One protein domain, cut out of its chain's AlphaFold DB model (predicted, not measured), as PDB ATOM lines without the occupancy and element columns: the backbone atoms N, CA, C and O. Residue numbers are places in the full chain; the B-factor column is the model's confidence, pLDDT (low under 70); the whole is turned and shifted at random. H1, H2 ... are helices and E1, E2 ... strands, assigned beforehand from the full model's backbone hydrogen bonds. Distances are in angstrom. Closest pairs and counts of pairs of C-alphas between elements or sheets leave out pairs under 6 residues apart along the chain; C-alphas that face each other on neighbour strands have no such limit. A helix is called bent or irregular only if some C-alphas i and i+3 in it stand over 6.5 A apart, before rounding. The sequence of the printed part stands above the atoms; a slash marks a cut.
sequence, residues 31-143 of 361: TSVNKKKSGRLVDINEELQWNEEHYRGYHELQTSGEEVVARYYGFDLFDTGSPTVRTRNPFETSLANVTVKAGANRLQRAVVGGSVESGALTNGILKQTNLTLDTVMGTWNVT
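Overview. This is residues 31 to 143 of the 361 residues of an uncharacterized protein of Lentithecium fluviatile CBS 122367 (UniProt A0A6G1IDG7). A strongly twisted sheet, made of three long strands E1, E2 and E3 side by side with the short hairpin of E4 and E5 added at the end where E3 begins, is covered in part by loops, and the helix H1 lies beyond those loops, off the sheet. Residues 50 to 51 and 115 to 126 are among these loops, and the tiny helix H2 sits at the sheet's border. The printed part has 113 residues with two named helices and five named strands, in the order H1 E1 E2 E3 H2 E4 E5; the sheet's order is E1 E2 E3 E4 E5, antiparallel throughout. The class is mixed, helices and strands, with under half of the residues, 54, in named elements. The whole is compact, with a radius of gyration of the C-alphas of 14.8 A and spans of 42 by 34 by 22 A.

Along the chain. H1 takes residues 31 to 44, from C-alpha 31 at (-9.197, -38.382, -106.751), and measures 18.9 A. E1 is residues 56 to 63, 23.3 A; E2 is residues 67 to 75, 26.4 A; E3 is residues 91 to 101, 30.3 A, from C-alpha 91 at (-20.209, -37.987, -90.124). H2 is residues 111 to 114, 5.6 A. E4 is residues 131 to 134, 10.0 A, and E5 is residues 139 to 142, 10.3 A, ending at C-alpha 142 at (-16.708, -28.552, -93.637).

Arrangement. E1, E2 and E3 form a meander, each strand the antiparallel neighbour of the one before. The hairpin E1 and E2 has N 60 and O 71 within hydrogen-bond range at 2.8 A; the hairpin E2 and E3 has N 70 and O 98 at 2.8 A. E3 and E4 are antiparallel, with N 133 and O 92 at 2.8 A. The hairpin E4 and E5 has N 132 and O 141 at 2.9 A. E1 and E5 are the edge strands. H2 is on the sheet but only grazes it, with residues 111 to 113; its closest C-alphas to E3 are those of Val 112 and Asn 97, 5.3 A apart. H1 is not on the sheet, and H1 and H2 are apart. Outside the named strands, residues 50 to 51 pair with residues 120 to 121, antiparallel, and residues 115 to 116 with residues 125 to 126, parallel. In H1, 7 of 10 O i to N i+4 pairs are within hydrogen-bond range; H2 is too short for such a pair, and its one O i to N i+3 pair is within range. H1 is neither bent nor irregular, but only just: C-alphas 35 and 38 are 6.2 A apart.

Size, cuts and confidence. The two C-alphas farthest apart, those of Asp 79 and Gly 103, are 45.0 A from each other. The printed part has no cut. The links H1 to E1, E2 to E3 and H2 to E4 are long. Mean pLDDT of the printed part is 88.2, and residues 76 to 87 and residue 143 are under 70.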
ATOM      1  N   THR A  31      -9.466 -38.860-105.389       85.62
ATOM      2  CA  THR A  31      -9.197 -38.382-106.751       85.62
ATOM      3  C   THR A  31      -8.726 -39.502-107.681       85.62
ATOM      4  O   THR A  31      -9.134 -39.561-108.842       85.62
ATOM      5  N   SER A  32      -7.869 -40.406-107.194       87.12
ATOM      6  CA  SER A  32      -7.385 -41.545-107.981       87.12
ATOM      7  C   SER A  32      -8.506 -42.545-108.257       87.12
ATOM      8  O   SER A  32      -8.621 -43.012-109.390       87.12
ATOM      9  N   VAL A  33      -9.337 -42.858-107.259       88.81
ATOM     10  CA  VAL A  33     -10.482 -43.771-107.402       88.81
ATOM     11  C   VAL A  33     -11.517 -43.191-108.365       88.81
ATOM     12  O   VAL A  33     -11.878 -43.864-109.332       88.81
ATOM     13  N   ASN A  34     -11.900 -41.924-108.179       91.38
ATOM     14  CA  ASN A  34     -12.867 -41.232-109.033       91.38
ATOM     15  C   ASN A  34     -12.416 -41.233-110.495       91.38
ATOM     16  O   ASN A  34     -13.205 -41.537-111.383       91.38
ATOM     17  N   LYS A  35     -11.129 -40.970-110.759       89.62
ATOM     18  CA  LYS A  35     -10.604 -40.943-112.129       89.62
ATOM     19  C   LYS A  35     -10.412 -42.335-112.736       89.62
ATOM     20  O   LYS A  35     -10.777 -42.552-113.885       89.62
ATOM     21  N   LYS A  36      -9.771 -43.263-112.018       90.56
ATOM     22  CA  LYS A  36      -9.304 -44.536-112.603       90.56
ATOM     23  C   LYS A  36     -10.343 -45.649-112.565       90.56
ATOM     24  O   LYS A  36     -10.291 -46.525-113.426       90.56
ATOM     25  N   LYS A  37     -11.216 -45.652-111.557       91.56
ATOM     26  CA  LYS A  37     -12.230 -46.692-111.382       91.56
ATOM     27  C   LYS A  37     -13.598 -46.184-111.816       91.56
ATOM     28  O   LYS A  37     -14.065 -46.592-112.876       91.56
ATOM     29  N   SER A  38     -14.154 -45.203-111.102       94.44
ATOM     30  CA  SER A  38     -15.473 -44.657-111.436       94.44
ATOM     31  C   SER A  38     -15.536 -44.052-112.831       94.44
ATOM     32  O   SER A  38     -16.445 -44.381-113.585       94.44
ATOM     33  N   GLY A  39     -14.558 -43.217-113.196       95.44
ATOM     34  CA  GLY A  39     -14.489 -42.598-114.521       95.44
ATOM     35  C   GLY A  39     -14.468 -43.644-115.625       95.44
ATOM     36  O   GLY A  39     -15.293 -43.605-116.524       95.44
ATOM     37  N   ARG A  40     -13.620 -44.667-115.481       95.00
ATOM     38  CA  ARG A  40     -13.551 -45.765-116.449       95.00
ATOM     39  C   ARG A  40     -14.878 -46.512-116.589       95.00
ATOM     40  O   ARG A  40     -15.223 -46.875-117.705       95.00
ATOM     41  N   LEU A  41     -15.587 -46.792-115.492       95.50
ATOM     42  CA  LEU A  41     -16.878 -47.484-115.562       95.50
ATOM     43  C   LEU A  41     -17.933 -46.641-116.274       95.50
ATOM     44  O   LEU A  41     -18.654 -47.175-117.111       95.50
ATOM     45  N   VAL A  42     -17.994 -45.346-115.976       96.12
ATOM     46  CA  VAL A  42     -18.892 -44.414-116.662       96.12
ATOM     47  C   VAL A  42     -18.539 -44.297-118.151       96.12
ATOM     48  O   VAL A  42     -19.425 -44.341-118.995       96.12
ATOM     49  N   ASP A  43     -17.251 -44.235-118.493       94.69
ATOM     50  CA  ASP A  43     -16.796 -44.071-119.879       94.69
ATOM     51  C   ASP A  43     -17.124 -45.277-120.777       94.69
ATOM     52  O   ASP A  43     -17.282 -45.117-121.986       94.69
ATOM     53  N   ILE A  44     -17.186 -46.491-120.215       95.88
ATOM     54  CA  ILE A  44     -17.400 -47.732-120.984       95.88
ATOM     55  C   ILE A  44     -18.836 -48.269-120.921       95.88
ATOM     56  O   ILE A  44     -19.109 -49.276-121.568       95.88
ATOM     57  N   ASN A  45     -19.732 -47.640-120.151       96.31
ATOM     58  CA  ASN A  45     -21.138 -48.038-120.032       96.31
ATOM     59  C   ASN A  45     -22.032 -46.814-120.255       96.31
ATOM     60  O   ASN A  45     -22.153 -45.956-119.382       96.31
ATOM     61  N   GLU A  46     -22.683 -46.736-121.413       94.44
ATOM     62  CA  GLU A  46     -23.480 -45.568-121.806       94.44
ATOM     63  C   GLU A  46     -24.746 -45.377-120.943       94.44
ATOM     64  O   GLU A  46     -25.266 -44.268-120.776       94.44
ATOM     65  N   GLU A  47     -25.233 -46.460-120.343       94.81
ATOM     66  CA  GLU A  47     -26.376 -46.493-119.440       94.81
ATOM     67  C   GLU A  47     -26.009 -46.017-118.031       94.81
ATOM     68  O   GLU A  47     -26.849 -45.426-117.343       94.81
ATOM     69  N   LEU A  48     -24.752 -46.200-117.612       96.75
ATOM     70  CA  LEU A  48     -24.287 -45.860-116.271       96.75
ATOM     71  C   LEU A  48     -24.117 -44.347-116.140       96.75
ATOM     72  O   LEU A  48     -23.202 -43.755-116.700       96.75
ATOM     73  N   GLN A  49     -25.011 -43.706-115.386       96.56
ATOM     74  CA  GLN A  49     -25.010 -42.244-115.277       96.56
ATOM     75  C   GLN A  49     -24.100 -41.710-114.179       96.56
ATOM     76  O   GLN A  49     -23.595 -40.600-114.302       96.56
ATOM     77  N   TRP A  50     -23.903 -42.469-113.106       97.12
ATOM     78  CA  TRP A  50     -23.046 -42.088-111.992       97.12
ATOM     79  C   TRP A  50     -22.471 -43.338-111.334       97.12
ATOM     80  O   TRP A  50     -23.178 -44.334-111.189       97.12
ATOM     81  N   ASN A  51     -21.203 -43.274-110.930       96.38
ATOM     82  CA  ASN A  51     -20.543 -44.348-110.200       96.38
ATOM     83  C   ASN A  51     -19.658 -43.802-109.081       96.38
ATOM     84  O   ASN A  51     -18.809 -42.936-109.310       96.38
ATOM     85  N   GLU A  52     -19.777 -44.382-107.894       92.94
ATOM     86  CA  GLU A  52     -18.980 -44.061-106.716       92.94
ATOM     87  C   GLU A  52     -18.367 -45.353-106.169       92.94
ATOM     88  O   GLU A  52     -19.063 -46.347-105.982       92.94
ATOM     89  N   GLU A  53     -17.051 -45.357-105.969       89.56
ATOM     90  CA  GLU A  53     -16.325 -46.531-105.473       89.56
ATOM     91  C   GLU A  53     -15.474 -46.244-104.237       89.56
ATOM     92  O   GLU A  53     -14.943 -47.177-103.625       89.56
ATOM     93  N   HIS A  54     -15.281 -44.973-103.887       87.19
ATOM     94  CA  HIS A  54     -14.418 -44.612-102.781       87.19
ATOM     95  C   HIS A  54     -15.162 -44.781-101.465       87.19
ATOM     96  O   HIS A  54     -14.705 -45.536-100.605       87.19
ATOM     97  N   TYR A  55     -16.319 -44.137-101.334       87.88
ATOM     98  CA  TYR A  55     -17.094 -44.109-100.109       87.88
ATOM     99  C   TYR A  55     -17.715 -45.466 -99.764       87.88
ATOM    100  O   TYR A  55     -17.984 -46.333-100.599       87.88
ATOM    101  N   ARG A  56     -17.919 -45.669 -98.465       88.00
ATOM    102  CA  ARG A  56     -18.858 -46.661 -97.943       88.00
ATOM    103  C   ARG A  56     -20.084 -45.939 -97.488       88.00
ATOM    104  O   ARG A  56     -19.990 -44.786 -97.090       88.00
ATOM    105  N   GLY A  57     -21.222 -46.598 -97.554       89.94
ATOM    106  CA  GLY A  57     -22.440 -45.844 -97.405       89.94
ATOM    107  C   GLY A  57     -23.687 -46.658 -97.586       89.94
ATOM    108  O   GLY A  57     -23.694 -47.887 -97.530       89.94
ATOM    109  N   TYR A  58     -24.750 -45.915 -97.807       92.75
ATOM    110  CA  TYR A  58     -26.076 -46.424 -98.060       92.75
ATOM    111  C   TYR A  58     -26.801 -45.431 -98.964       92.75
ATOM    112  O   TYR A  58     -26.321 -44.328 -99.235       92.75
ATOM    113  N   HIS A  59     -27.976 -45.826 -99.431       96.44
ATOM    114  CA  HIS A  59     -28.895 -44.893-100.052       96.44
ATOM    115  C   HIS A  59     -30.278 -45.048 -99.448       96.44
ATOM    116  O   HIS A  59     -30.643 -46.107 -98.935       96.44
ATOM    117  N   GLU A  60     -31.045 -43.976 -99.522       96.81
ATOM    118  CA  GLU A  60     -32.446 -43.961 -99.149       96.81
ATOM    119  C   GLU A  60     -33.291 -43.828-100.398       96.81
ATOM    120  O   GLU A  60     -33.030 -42.962-101.234       96.81
ATOM    121  N   LEU A  61     -34.320 -44.663-100.494       97.31
ATOM    122  CA  LEU A  61     -35.315 -44.578-101.546       97.31
ATOM    123  C   LEU A  61     -36.604 -43.997-100.973       97.31
ATOM    124  O   LEU A  61     -37.237 -44.591-100.099       97.31
ATOM    125  N   GLN A  62     -36.999 -42.834-101.474       97.75
ATOM    126  CA  GLN A  62     -38.277 -42.207-101.166       97.75
ATOM    127  C   GLN A  62     -39.190 -42.384-102.371       97.75
ATOM    128  O   GLN A  62     -38.855 -41.961-103.473       97.75
ATOM    129  N   THR A  63     -40.324 -43.048-102.167       97.38
ATOM    130  CA  THR A  63     -41.268 -43.369-103.243       97.38
ATOM    131  C   THR A  63     -42.592 -42.670-102.988       97.38
ATOM    132  O   THR A  63     -43.092 -42.662-101.861       97.38
ATOM    133  N   SER A  64     -43.152 -42.073-104.032       97.62
ATOM    134  CA  SER A  64     -44.488 -41.488-104.052       97.62
ATOM    135  C   SER A  64     -45.196 -41.875-105.352       97.62
ATOM    136  O   SER A  64     -44.606 -42.494-106.239       97.62
ATOM    137  N   GLY A  65     -46.474 -41.509-105.491       97.69
ATOM    138  CA  GLY A  65     -47.196 -41.693-106.757       97.69
ATOM    139  C   GLY A  65     -46.657 -40.827-107.905       97.69
ATOM    140  O   GLY A  65     -46.944 -41.109-109.064       97.69
ATOM    141  N   GLU A  66     -45.878 -39.790-107.598       98.12
ATOM    142  CA  GLU A  66     -45.371 -38.823-108.575       98.12
ATOM    143  C   GLU A  66     -43.912 -39.077-108.954       98.12
ATOM    144  O   GLU A  66     -43.496 -38.757-110.072       98.12
ATOM    145  N   GLU A  67     -43.119 -39.629-108.037       98.06
ATOM    146  CA  GLU A  67     -41.692 -39.828-108.250       98.06
ATOM    147  C   GLU A  67     -41.055 -40.845-107.303       98.06
ATOM    148  O   GLU A  67     -41.578 -41.197-106.244       98.06
ATOM    149  N   VAL A  68     -39.861 -41.274-107.692       98.25
ATOM    150  CA  VAL A  68     -38.919 -42.000-106.852       98.25
ATOM    151  C   VAL A  68     -37.651 -41.168-106.737       98.25
ATOM    152  O   VAL A  68     -37.060 -40.796-107.751       98.25
ATOM    153  N   VAL A  69     -37.221 -40.888-105.512       98.00
ATOM    154  CA  VAL A  69     -35.996 -40.143-105.212       98.00
ATOM    155  C   VAL A  69     -35.033 -41.064-104.476       98.00
ATOM    156  O   VAL A  69     -35.355 -41.549-103.392       98.00
ATOM    157  N   ALA A  70     -33.850 -41.286-105.046       97.88
ATOM    158  CA  ALA A  70     -32.759 -41.991-104.383       97.88
ATOM    159  C   ALA A  70     -31.689 -40.992-103.927       97.88
ATOM    160  O   ALA A  70     -31.176 -40.207-104.729       97.88
ATOM    161  N   ARG A  71     -31.360 -41.023-102.635       97.06
ATOM    162  CA  ARG A  71     -30.344 -40.164-102.008       97.06
ATOM    163  C   ARG A  71     -29.208 -41.024-101.490       97.06
ATOM    164  O   ARG A  71     -29.456 -41.926-100.696       97.06
ATOM    165  N   TYR A  72     -27.991 -40.759-101.941       96.75
ATOM    166  CA  TYR A  72     -26.798 -41.534-101.622       96.75
ATOM    167  C   TYR A  72     -25.947 -40.805-100.593       96.75
ATOM    168  O   TYR A  72     -25.614 -39.630-100.770       96.75
ATOM    169  N   TYR A  73     -25.558 -41.530 -99.550       93.31
ATOM    170  CA  TYR A  73     -24.791 -41.011 -98.427       93.31
ATOM    171  C   TYR A  73     -23.525 -41.834 -98.236       93.31
ATOM    172  O   TYR A  73     -23.572 -43.064 -98.226       93.31
ATOM    173  N   GLY A  74     -22.400 -41.144 -98.079       90.25
ATOM    174  CA  GLY A  74     -21.099 -41.726 -97.784       90.25
ATOM    175  C   GLY A  74     -20.687 -41.449 -96.347       90.25
ATOM    176  O   GLY A  74     -20.929 -40.368 -95.824       90.25
ATOM    177  N   PHE A  75     -20.026 -42.408 -95.718       84.56
ATOM    178  CA  PHE A  75     -19.316 -42.212 -94.466       84.56
ATOM    179  C   PHE A  75     -17.893 -41.793 -94.792       84.56
ATOM    180  O   PHE A  75     -17.152 -42.547 -95.427       84.56
ATOM    181  N   ASP A  76     -17.525 -40.591 -94.373       66.50
ATOM    182  CA  ASP A  76     -16.148 -40.120 -94.470       66.50
ATOM    183  C   ASP A  76     -15.290 -40.801 -93.412       66.50
ATOM    184  O   ASP A  76     -15.828 -41.247 -92.400       66.50
ATOM    185  N   LEU A  77     -13.976 -40.893 -93.597       54.72
ATOM    186  CA  LEU A  77     -13.131 -41.451 -92.555       54.72
ATOM    187  C   LEU A  77     -11.750 -40.877 -92.378       54.72
ATOM    188  O   LEU A  77     -10.954 -40.675 -93.292       54.72
ATOM    189  N   PHE A  78     -11.446 -40.873 -91.091       50.91
ATOM    190  CA  PHE A  78     -10.143 -40.764 -90.499       50.91
ATOM    191  C   PHE A  78      -9.179 -41.868 -90.974       50.91
ATOM    192  O   PHE A  78      -9.343 -43.056 -90.702       50.91
ATOM    193  N   ASP A  79      -8.118 -41.388 -91.625       41.66
ATOM    194  CA  ASP A  79      -6.721 -41.803 -91.427       41.66
ATOM    195  C   ASP A  79      -6.074 -42.812 -92.395       41.66
ATOM    196  O   ASP A  79      -4.876 -43.042 -92.287       41.66
ATOM    197  N   THR A  80      -6.759 -43.373 -93.404       42.00
ATOM    198  CA  THR A  80      -6.063 -44.326 -94.321       42.00
ATOM    199  C   THR A  80      -6.408 -44.258 -95.811       42.00
ATOM    200  O   THR A  80      -5.936 -45.089 -96.582       42.00
ATOM    201  N   GLY A  81      -7.176 -43.267 -96.275       49.97
ATOM    202  CA  GLY A  81      -7.504 -43.170 -97.707       49.97
ATOM    203  C   GLY A  81      -8.446 -44.276 -98.205       49.97
ATOM    204  O   GLY A  81      -8.517 -44.529 -99.402       49.97
ATOM    205  N   SER A  82      -9.178 -44.924 -97.300       47.62
ATOM    206  CA  SER A  82     -10.392 -45.679 -97.599       47.62
ATOM    207  C   SER A  82     -11.352 -45.522 -96.421       47.62
ATOM    208  O   SER A  82     -10.909 -45.611 -95.271       47.62
ATOM    209  N   PRO A  83     -12.662 -45.385 -96.669       54.34
ATOM    210  CA  PRO A  83     -13.658 -45.445 -95.622       54.34
ATOM    211  C   PRO A  83     -13.761 -46.847 -94.941       54.34
ATOM    212  O   PRO A  83     -14.650 -47.639 -95.211       54.34
ATOM    213  N   THR A  84     -12.821 -47.194 -94.052       58.75
ATOM    214  CA  THR A  84     -12.926 -48.099 -92.881       58.75
ATOM    215  C   THR A  84     -14.104 -47.929 -91.868       58.75
ATOM    216  O   THR A  84     -14.010 -47.267 -90.838       58.75
ATOM    217  N   VAL A  85     -15.168 -48.708 -91.993       66.81
ATOM    218  CA  VAL A  85     -16.214 -48.864 -90.945       66.81
ATOM    219  C   VAL A  85     -15.738 -49.407 -89.568       66.81
ATOM    220  O   VAL A  85     -16.552 -49.832 -88.751       66.81
ATOM    221  N   ARG A  86     -14.425 -49.458 -89.298       68.50
ATOM    222  CA  ARG A  86     -13.825 -49.990 -88.059       68.50
ATOM    223  C   ARG A  86     -14.152 -49.163 -86.821       68.50
ATOM    224  O   ARG A  86     -14.239 -49.731 -85.739       68.50
ATOM    225  N   THR A  87     -14.300 -47.850 -86.959       68.56
ATOM    226  CA  THR A  87     -14.654 -46.966 -85.848       68.56
ATOM    227  C   THR A  87     -16.018 -46.352 -86.098       68.56
ATOM    228  O   THR A  87     -16.400 -46.055 -87.231       68.56
ATOM    229  N   ARG A  88     -16.789 -46.182 -85.021       76.12
ATOM    230  CA  ARG A  88     -18.072 -45.493 -85.102       76.12
ATOM    231  C   ARG A  88     -17.816 -44.039 -85.491       76.12
ATOM    232  O   ARG A  88     -17.130 -43.332 -84.760       76.12
ATOM    233  N   ASN A  89     -18.410 -43.606 -86.597       77.00
ATOM    234  CA  ASN A  89     -18.325 -42.238 -87.080       77.00
ATOM    235  C   ASN A  89     -19.738 -41.682 -87.341       77.00
ATOM    236  O   ASN A  89     -20.484 -42.322 -88.082       77.00
ATOM    237  N   PRO A  90     -20.133 -40.540 -86.744       85.38
ATOM    238  CA  PRO A  90     -21.429 -39.925 -87.020       85.38
ATOM    239  C   PRO A  90     -21.460 -39.064 -88.291       85.38
ATOM    240  O   PRO A  90     -22.518 -38.519 -88.601       85.38
ATOM    241  N   PHE A  91     -20.337 -38.902 -88.993       86.38
ATOM    242  CA  PHE A  91     -20.209 -37.987 -90.124       86.38
ATOM    243  C   PHE A  91     -20.683 -38.603 -91.455       86.38
ATOM    244  O   PHE A  91     -20.135 -39.605 -91.918       86.38
ATOM    245  N   GLU A  92     -21.679 -37.970 -92.082       89.12
ATOM    246  CA  GLU A  92     -22.279 -38.369 -93.360       89.12
ATOM    247  C   GLU A  92     -22.103 -37.294 -94.439       89.12
ATOM    248  O   GLU A  92     -22.493 -36.141 -94.265       89.12
ATOM    249  N   THR A  93     -21.566 -37.675 -95.591       90.75
ATOM    250  CA  THR A  93     -21.421 -36.823 -96.773       90.75
ATOM    251  C   THR A  93     -22.526 -37.151 -97.775       90.75
ATOM    252  O   THR A  93     -22.726 -38.312 -98.136       90.75
ATOM    253  N   SER A  94     -23.250 -36.138 -98.257       92.81
ATOM    254  CA  SER A  94     -24.246 -36.315 -99.324       92.81
ATOM    255  C   SER A  94     -23.538 -36.454-100.670       92.81
ATOM    256  O   SER A  94     -22.902 -35.510-101.129       92.81
ATOM    257  N   LEU A  95     -23.660 -37.611-101.318       93.94
ATOM    258  CA  LEU A  95     -22.892 -37.929-102.525       93.94
ATOM    259  C   LEU A  95     -23.642 -37.587-103.811       93.94
ATOM    260  O   LEU A  95     -23.087 -36.949-104.710       93.94
ATOM    261  N   ALA A  96     -24.898 -38.025-103.891       94.75
ATOM    262  CA  ALA A  96     -25.743 -37.847-105.061       94.75
ATOM    263  C   ALA A  96     -27.228 -37.954-104.709       94.75
ATOM    264  O   ALA A  96     -27.624 -38.787-103.899       94.75
ATOM    265  N   ASN A  97     -28.047 -37.157-105.391       95.06
ATOM    266  CA  ASN A  97     -29.503 -37.231-105.349       95.06
ATOM    267  C   ASN A  97     -30.019 -37.415-106.772       95.06
ATOM    268  O   ASN A  97     -29.715 -36.615-107.658       95.06
ATOM    269  N   VAL A  98     -30.793 -38.469-106.998       96.31
ATOM    270  CA  VAL A  98     -31.364 -38.776-108.308       96.31
ATOM    271  C   VAL A  98     -32.868 -38.961-108.202       96.31
ATOM    272  O   VAL A  98     -33.366 -39.551-107.247       96.31
ATOM    273  N   THR A  99     -33.583 -38.475-109.211       97.62
ATOM    274  CA  THR A  99     -35.046 -38.504-109.255       97.62
ATOM    275  C   THR A  99     -35.512 -39.216-110.513       97.62
ATOM    276  O   THR A  99     -34.946 -39.028-111.589       97.62
ATOM    277  N   VAL A 100     -36.567 -40.011-110.390       98.06
ATOM    278  CA  VAL A 100     -37.296 -40.634-111.496       98.06
ATOM    279  C   VAL A 100     -38.749 -40.206-111.377       98.06
ATOM    280  O   VAL A 100     -39.413 -40.532-110.399       98.06
ATOM    281  N   LYS A 101     -39.247 -39.465-112.368       98.00
ATOM    282  CA  LYS A 101     -40.652 -39.042-112.408       98.00
ATOM    283  C   LYS A 101     -41.550 -40.195-112.858       98.00
ATOM    284  O   LYS A 101     -41.149 -41.013-113.690       98.00
ATOM    285  N   ALA A 102     -42.774 -40.235-112.341       97.50
ATOM    286  CA  ALA A 102     -43.781 -41.210-112.733       97.50
ATOM    287  C   ALA A 102     -43.980 -41.212-114.259       97.50
ATOM    288  O   ALA A 102     -44.056 -40.162-114.899       97.50
ATOM    289  N   GLY A 103     -44.006 -42.408-114.853       95.69
ATOM    290  CA  GLY A 103     -44.155 -42.604-116.300       95.69
ATOM    291  C   GLY A 103     -42.926 -42.260-117.152       95.69
ATOM    292  O   GLY A 103     -42.951 -42.501-118.355       95.69
ATOM    293  N   ALA A 104     -41.842 -41.728-116.572       96.00
ATOM    294  CA  ALA A 104     -40.664 -41.336-117.348       96.00
ATOM    295  C   ALA A 104     -39.760 -42.520-117.735       96.00
ATOM    296  O   ALA A 104     -39.083 -42.440-118.758       96.00
ATOM    297  N   ASN A 105     -39.720 -43.581-116.915       95.50
ATOM    298  CA  ASN A 105     -38.849 -44.763-117.065       95.50
ATOM    299  C   ASN A 105     -37.345 -44.449-117.203       95.50
ATOM    300  O   ASN A 105     -36.569 -45.264-117.691       95.50
ATOM    301  N   ARG A 106     -36.922 -43.256-116.772       96.75
ATOM    302  CA  ARG A 106     -35.548 -42.758-116.884       96.75
ATOM    303  C   ARG A 106     -35.243 -41.753-115.782       96.75
ATOM    304  O   ARG A 106     -36.151 -41.129-115.232       96.75
ATOM    305  N   LEU A 107     -33.955 -41.563-115.512       97.00
ATOM    306  CA  LEU A 107     -33.467 -40.531-114.603       97.00
ATOM    307  C   LEU A 107     -33.844 -39.129-115.102       97.00
ATOM    308  O   LEU A 107     -33.696 -38.818-116.287       97.00
ATOM    309  N   GLN A 108     -34.285 -38.268-114.186       96.12
ATOM    310  CA  GLN A 108     -34.445 -36.841-114.432       96.12
ATOM    311  C   GLN A 108     -33.082 -36.232-114.786       96.12
ATOM    312  O   GLN A 108     -32.070 -36.507-114.141       96.12
ATOM    313  N   ARG A 109     -33.059 -35.418-115.847       93.12
ATOM    314  CA  ARG A 109     -31.849 -34.776-116.374       93.12
ATOM    315  C   ARG A 109     -31.824 -33.283-116.006       93.12
ATOM    316  O   ARG A 109     -32.876 -32.655-115.984       93.12
ATOM    317  N   ALA A 110     -30.667 -32.670-115.750       91.56
ATOM    318  CA  ALA A 110     -29.343 -33.290-115.629       91.56
ATOM    319  C   ALA A 110     -29.256 -34.206-114.392       91.56
ATOM    320  O   ALA A 110     -29.820 -33.892-113.344       91.56
ATOM    321  N   VAL A 111     -28.569 -35.344-114.523       92.19
ATOM    322  CA  VAL A 111     -28.441 -36.319-113.425       92.19
ATOM    323  C   VAL A 111     -27.648 -35.679-112.292       92.19
ATOM    324  O   VAL A 111     -26.620 -35.050-112.538       92.19
ATOM    325  N   VAL A 112     -28.172 -35.772-111.066       90.75
ATOM    326  CA  VAL A 112     -27.621 -35.105-109.872       90.75
ATOM    327  C   VAL A 112     -27.422 -33.592-110.069       90.75
ATOM    328  O   VAL A 112     -26.456 -32.996-109.605       90.75
ATOM    329  N   GLY A 113     -28.287 -32.940-110.853       90.50
ATOM    330  CA  GLY A 113     -28.150 -31.508-111.146       90.50
ATOM    331  C   GLY A 113     -26.879 -31.133-111.926       90.50
ATOM    332  O   GLY A 113     -26.568 -29.951-112.042       90.50
ATOM    333  N   GLY A 114     -26.152 -32.114-112.478       93.12
ATOM    334  CA  GLY A 114     -24.934 -31.913-113.268       93.12
ATOM    335  C   GLY A 114     -23.627 -31.923-112.469       93.12
ATOM    336  O   GLY A 114     -22.558 -31.784-113.071       93.12
ATOM    337  N   SER A 115     -23.668 -32.113-111.146       94.06
ATOM    338  CA  SER A 115     -22.449 -32.221-110.338       94.06
ATOM    339  C   SER A 115     -22.577 -33.185-109.171       94.06
ATOM    340  O   SER A 115     -23.633 -33.259-108.554       94.06
ATOM    341  N   VAL A 116     -21.483 -33.858-108.825       94.19
ATOM    342  CA  VAL A 116     -21.426 -34.828-107.718       94.19
ATOM    343  C   VAL A 116     -20.308 -34.494-106.740       94.19
ATOM    344  O   VAL A 116     -19.285 -33.936-107.139       94.19
ATOM    345  N   GLU A 117     -20.495 -34.859-105.472       91.31
ATOM    346  CA  GLU A 117     -19.486 -34.684-104.414       91.31
ATOM    347  C   GLU A 117     -18.336 -35.697-104.558       91.31
ATOM    348  O   GLU A 117     -17.181 -35.379-104.289       91.31
ATOM    349  N   SER A 118     -18.636 -36.911-105.032       91.88
ATOM    350  CA  SER A 118     -17.657 -37.969-105.307       91.88
ATOM    351  C   SER A 118     -18.073 -38.838-106.492       91.88
ATOM    352  O   SER A 118     -19.224 -38.819-106.940       91.88
ATOM    353  N   GLY A 119     -17.125 -39.634-106.983       93.62
ATOM    354  CA  GLY A 119     -17.307 -40.542-108.099       93.62
ATOM    355  C   GLY A 119     -17.094 -39.879-109.457       93.62
ATOM    356  O   GLY A 119     -16.350 -38.906-109.598       93.62
ATOM    357  N   ALA A 120     -17.743 -40.448-110.467       96.38
ATOM    358  CA  ALA A 120     -17.779 -39.935-111.830       96.38
ATOM    359  C   ALA A 120     -19.229 -39.843-112.307       96.38
ATOM    360  O   ALA A 120     -20.041 -40.701-111.967       96.38
ATOM    361  N   LEU A 121     -19.542 -38.800-113.075       95.69
ATOM    362  CA  LEU A 121     -20.881 -38.488-113.570       95.69
ATOM    363  C   LEU A 121     -20.828 -38.320-115.092       95.69
ATOM    364  O   LEU A 121     -20.006 -37.552-115.599       95.69
ATOM    365  N   THR A 122     -21.727 -38.985-115.814       94.00
ATOM    366  CA  THR A 122     -21.878 -38.825-117.265       94.00
ATOM    367  C   THR A 122     -22.326 -37.403-117.583       94.00
ATOM    368  O   THR A 122     -23.340 -36.938-117.063       94.00
ATOM    369  N   ASN A 123     -21.590 -36.712-118.458       89.19
ATOM    370  CA  ASN A 123     -21.876 -35.330-118.870       89.19
ATOM    371  C   ASN A 123     -22.005 -34.331-117.701       89.19
ATOM    372  O   ASN A 123     -22.774 -33.372-117.783       89.19
ATOM    373  N   GLY A 124     -21.260 -34.542-116.616       91.19
ATOM    374  CA  GLY A 124     -21.251 -33.646-115.463       91.19
ATOM    375  C   GLY A 124     -19.858 -33.433-114.884       91.19
ATOM    376  O   GLY A 124     -18.854 -33.841-115.468       91.19
ATOM    377  N   ILE A 125     -19.792 -32.758-113.737       93.00
ATOM    378  CA  ILE A 125     -18.522 -32.394-113.098       93.00
ATOM    379  C   ILE A 125     -18.430 -32.895-111.655       93.00
ATOM    380  O   ILE A 125     -19.408 -32.905-110.909       93.00
ATOM    381  N   LEU A 126     -17.225 -33.271-111.239       91.56
ATOM    382  CA  LEU A 126     -16.912 -33.525-109.836       91.56
ATOM    383  C   LEU A 126     -16.721 -32.180-109.121       91.56
ATOM    384  O   LEU A 126     -15.862 -31.388-109.512       91.56
ATOM    385  N   LYS A 127     -17.506 -31.929-108.072       91.25
ATOM    386  CA  LYS A 127     -17.419 -30.727-107.241       91.25
ATOM    387  C   LYS A 127     -17.406 -31.129-105.771       91.25
ATOM    388  O   LYS A 127     -18.455 -31.214-105.146       91.25
ATOM    389  N   GLN A 128     -16.207 -31.333-105.237       86.75
ATOM    390  CA  GLN A 128     -16.018 -31.675-103.829       86.75
ATOM    391  C   GLN A 128     -16.181 -30.423-102.962       86.75
ATOM    392  O   GLN A 128     -15.513 -29.409-103.181       86.75
ATOM    393  N   THR A 129     -17.085 -30.486-101.997       83.94
ATOM    394  CA  THR A 129     -17.354 -29.445-101.005       83.94
ATOM    395  C   THR A 129     -16.836 -29.819 -99.621       83.94
ATOM    396  O   THR A 129     -16.641 -28.921 -98.801       83.94
ATOM    397  N   ASN A 130     -16.583 -31.110 -99.368       80.81
ATOM    398  CA  ASN A 130     -16.257 -31.664 -98.052       80.81
ATOM    399  C   ASN A 130     -17.310 -31.312 -96.985       80.81
ATOM    400  O   ASN A 130     -16.991 -31.169 -95.801       80.81
ATOM    401  N   LEU A 131     -18.555 -31.089 -97.418       86.44
ATOM    402  CA  LEU A 131     -19.661 -30.757 -96.539       86.44
ATOM    403  C   LEU A 131     -20.246 -32.043 -95.957       86.44
ATOM    404  O   LEU A 131     -20.786 -32.887 -96.676       86.44
ATOM    405  N   THR A 132     -20.173 -32.149 -94.639       87.88
ATOM    406  CA  THR A 132     -20.491 -33.376 -93.922       87.88
ATOM    407  C   THR A 132     -21.448 -33.071 -92.778       87.88
ATOM    408  O   THR A 132     -21.304 -32.073 -92.070       87.88
ATOM    409  N   LEU A 133     -22.463 -33.911 -92.614       90.19
ATOM    410  CA  LEU A 133     -23.450 -33.834 -91.549       90.19
ATOM    411  C   LEU A 133     -22.975 -34.667 -90.361       90.19
ATOM    412  O   LEU A 133     -22.782 -35.871 -90.489       90.19
ATOM    413  N   ASP A 134     -22.855 -34.052 -89.189       89.25
ATOM    414  CA  ASP A 134     -22.796 -34.798 -87.936       89.25
ATOM    415  C   ASP A 134     -24.211 -35.266 -87.577       89.25
ATOM    416  O   ASP A 134     -25.070 -34.467 -87.203       89.25
ATOM    417  N   THR A 135     -24.470 -36.565 -87.690       87.75
ATOM    418  CA  THR A 135     -25.788 -37.151 -87.394       87.75
ATOM    419  C   THR A 135     -26.131 -37.210 -85.906       87.75
ATOM    420  O   THR A 135     -27.299 -37.398 -85.557       87.75
ATOM    421  N   VAL A 136     -25.149 -37.047 -85.016       88.31
ATOM    422  CA  VAL A 136     -25.369 -36.982 -83.566       88.31
ATOM    423  C   VAL A 136     -25.798 -35.576 -83.173       88.31
ATOM    424  O   VAL A 136     -26.762 -35.422 -82.423       88.31
ATOM    425  N   MET A 137     -25.106 -34.563 -83.694       90.31
ATOM    426  CA  MET A 137     -25.379 -33.159 -83.372       90.31
ATOM    427  C   MET A 137     -26.434 -32.517 -84.284       90.31
ATOM    428  O   MET A 137     -27.021 -31.502 -83.919       90.31
ATOM    429  N   GLY A 138     -26.690 -33.094 -85.460       91.06
ATOM    430  CA  GLY A 138     -27.566 -32.521 -86.485       91.06
ATOM    431  C   GLY A 138     -26.973 -31.285 -87.169       91.06
ATOM    432  O   GLY A 138     -27.713 -30.477 -87.726       91.06
ATOM    433  N   THR A 139     -25.652 -31.104 -87.102       90.44
ATOM    434  CA  THR A 139     -24.958 -29.909 -87.595       90.44
ATOM    435  C   THR A 139     -24.099 -30.225 -88.809       90.44
ATOM    436  O   THR A 139     -23.377 -31.219 -88.825       90.44
ATOM    437  N   TRP A 140     -24.134 -29.343 -89.805       86.44
ATOM    438  CA  TRP A 140     -23.257 -29.415 -90.971       86.44
ATOM    439  C   TRP A 140     -21.902 -28.777 -90.677       86.44
ATOM    440  O   TRP A 140     -21.840 -27.690 -90.101       86.44
ATOM    441  N   ASN A 141     -20.825 -29.422 -91.113       84.50
ATOM    442  CA  ASN A 141     -19.471 -28.899 -91.004       84.50
ATOM    443  C   ASN A 141     -18.676 -29.161 -92.291       84.50
ATOM    444  O   ASN A 141     -18.942 -30.120 -93.012       84.50
ATOM    445  N   VAL A 142     -17.691 -28.306 -92.576       78.69
ATOM    446  CA  VAL A 142     -16.708 -28.552 -93.637       78.69
ATOM    447  C   VAL A 142     -15.538 -29.288 -93.010       78.69
ATOM    448  O   VAL A 142     -14.659 -28.684 -92.390       78.69
ATOM    449  N   THR A 143     -15.523 -30.602 -93.158       67.50
ATOM    450  CA  THR A 143     -14.414 -31.431 -92.696       67.50
ATOM    451  C   THR A 143     -13.438 -31.615 -93.850       67.50
ATOM    452  O   THR A 143     -13.582 -32.517 -94.666       67.50
TER     453      THR A 143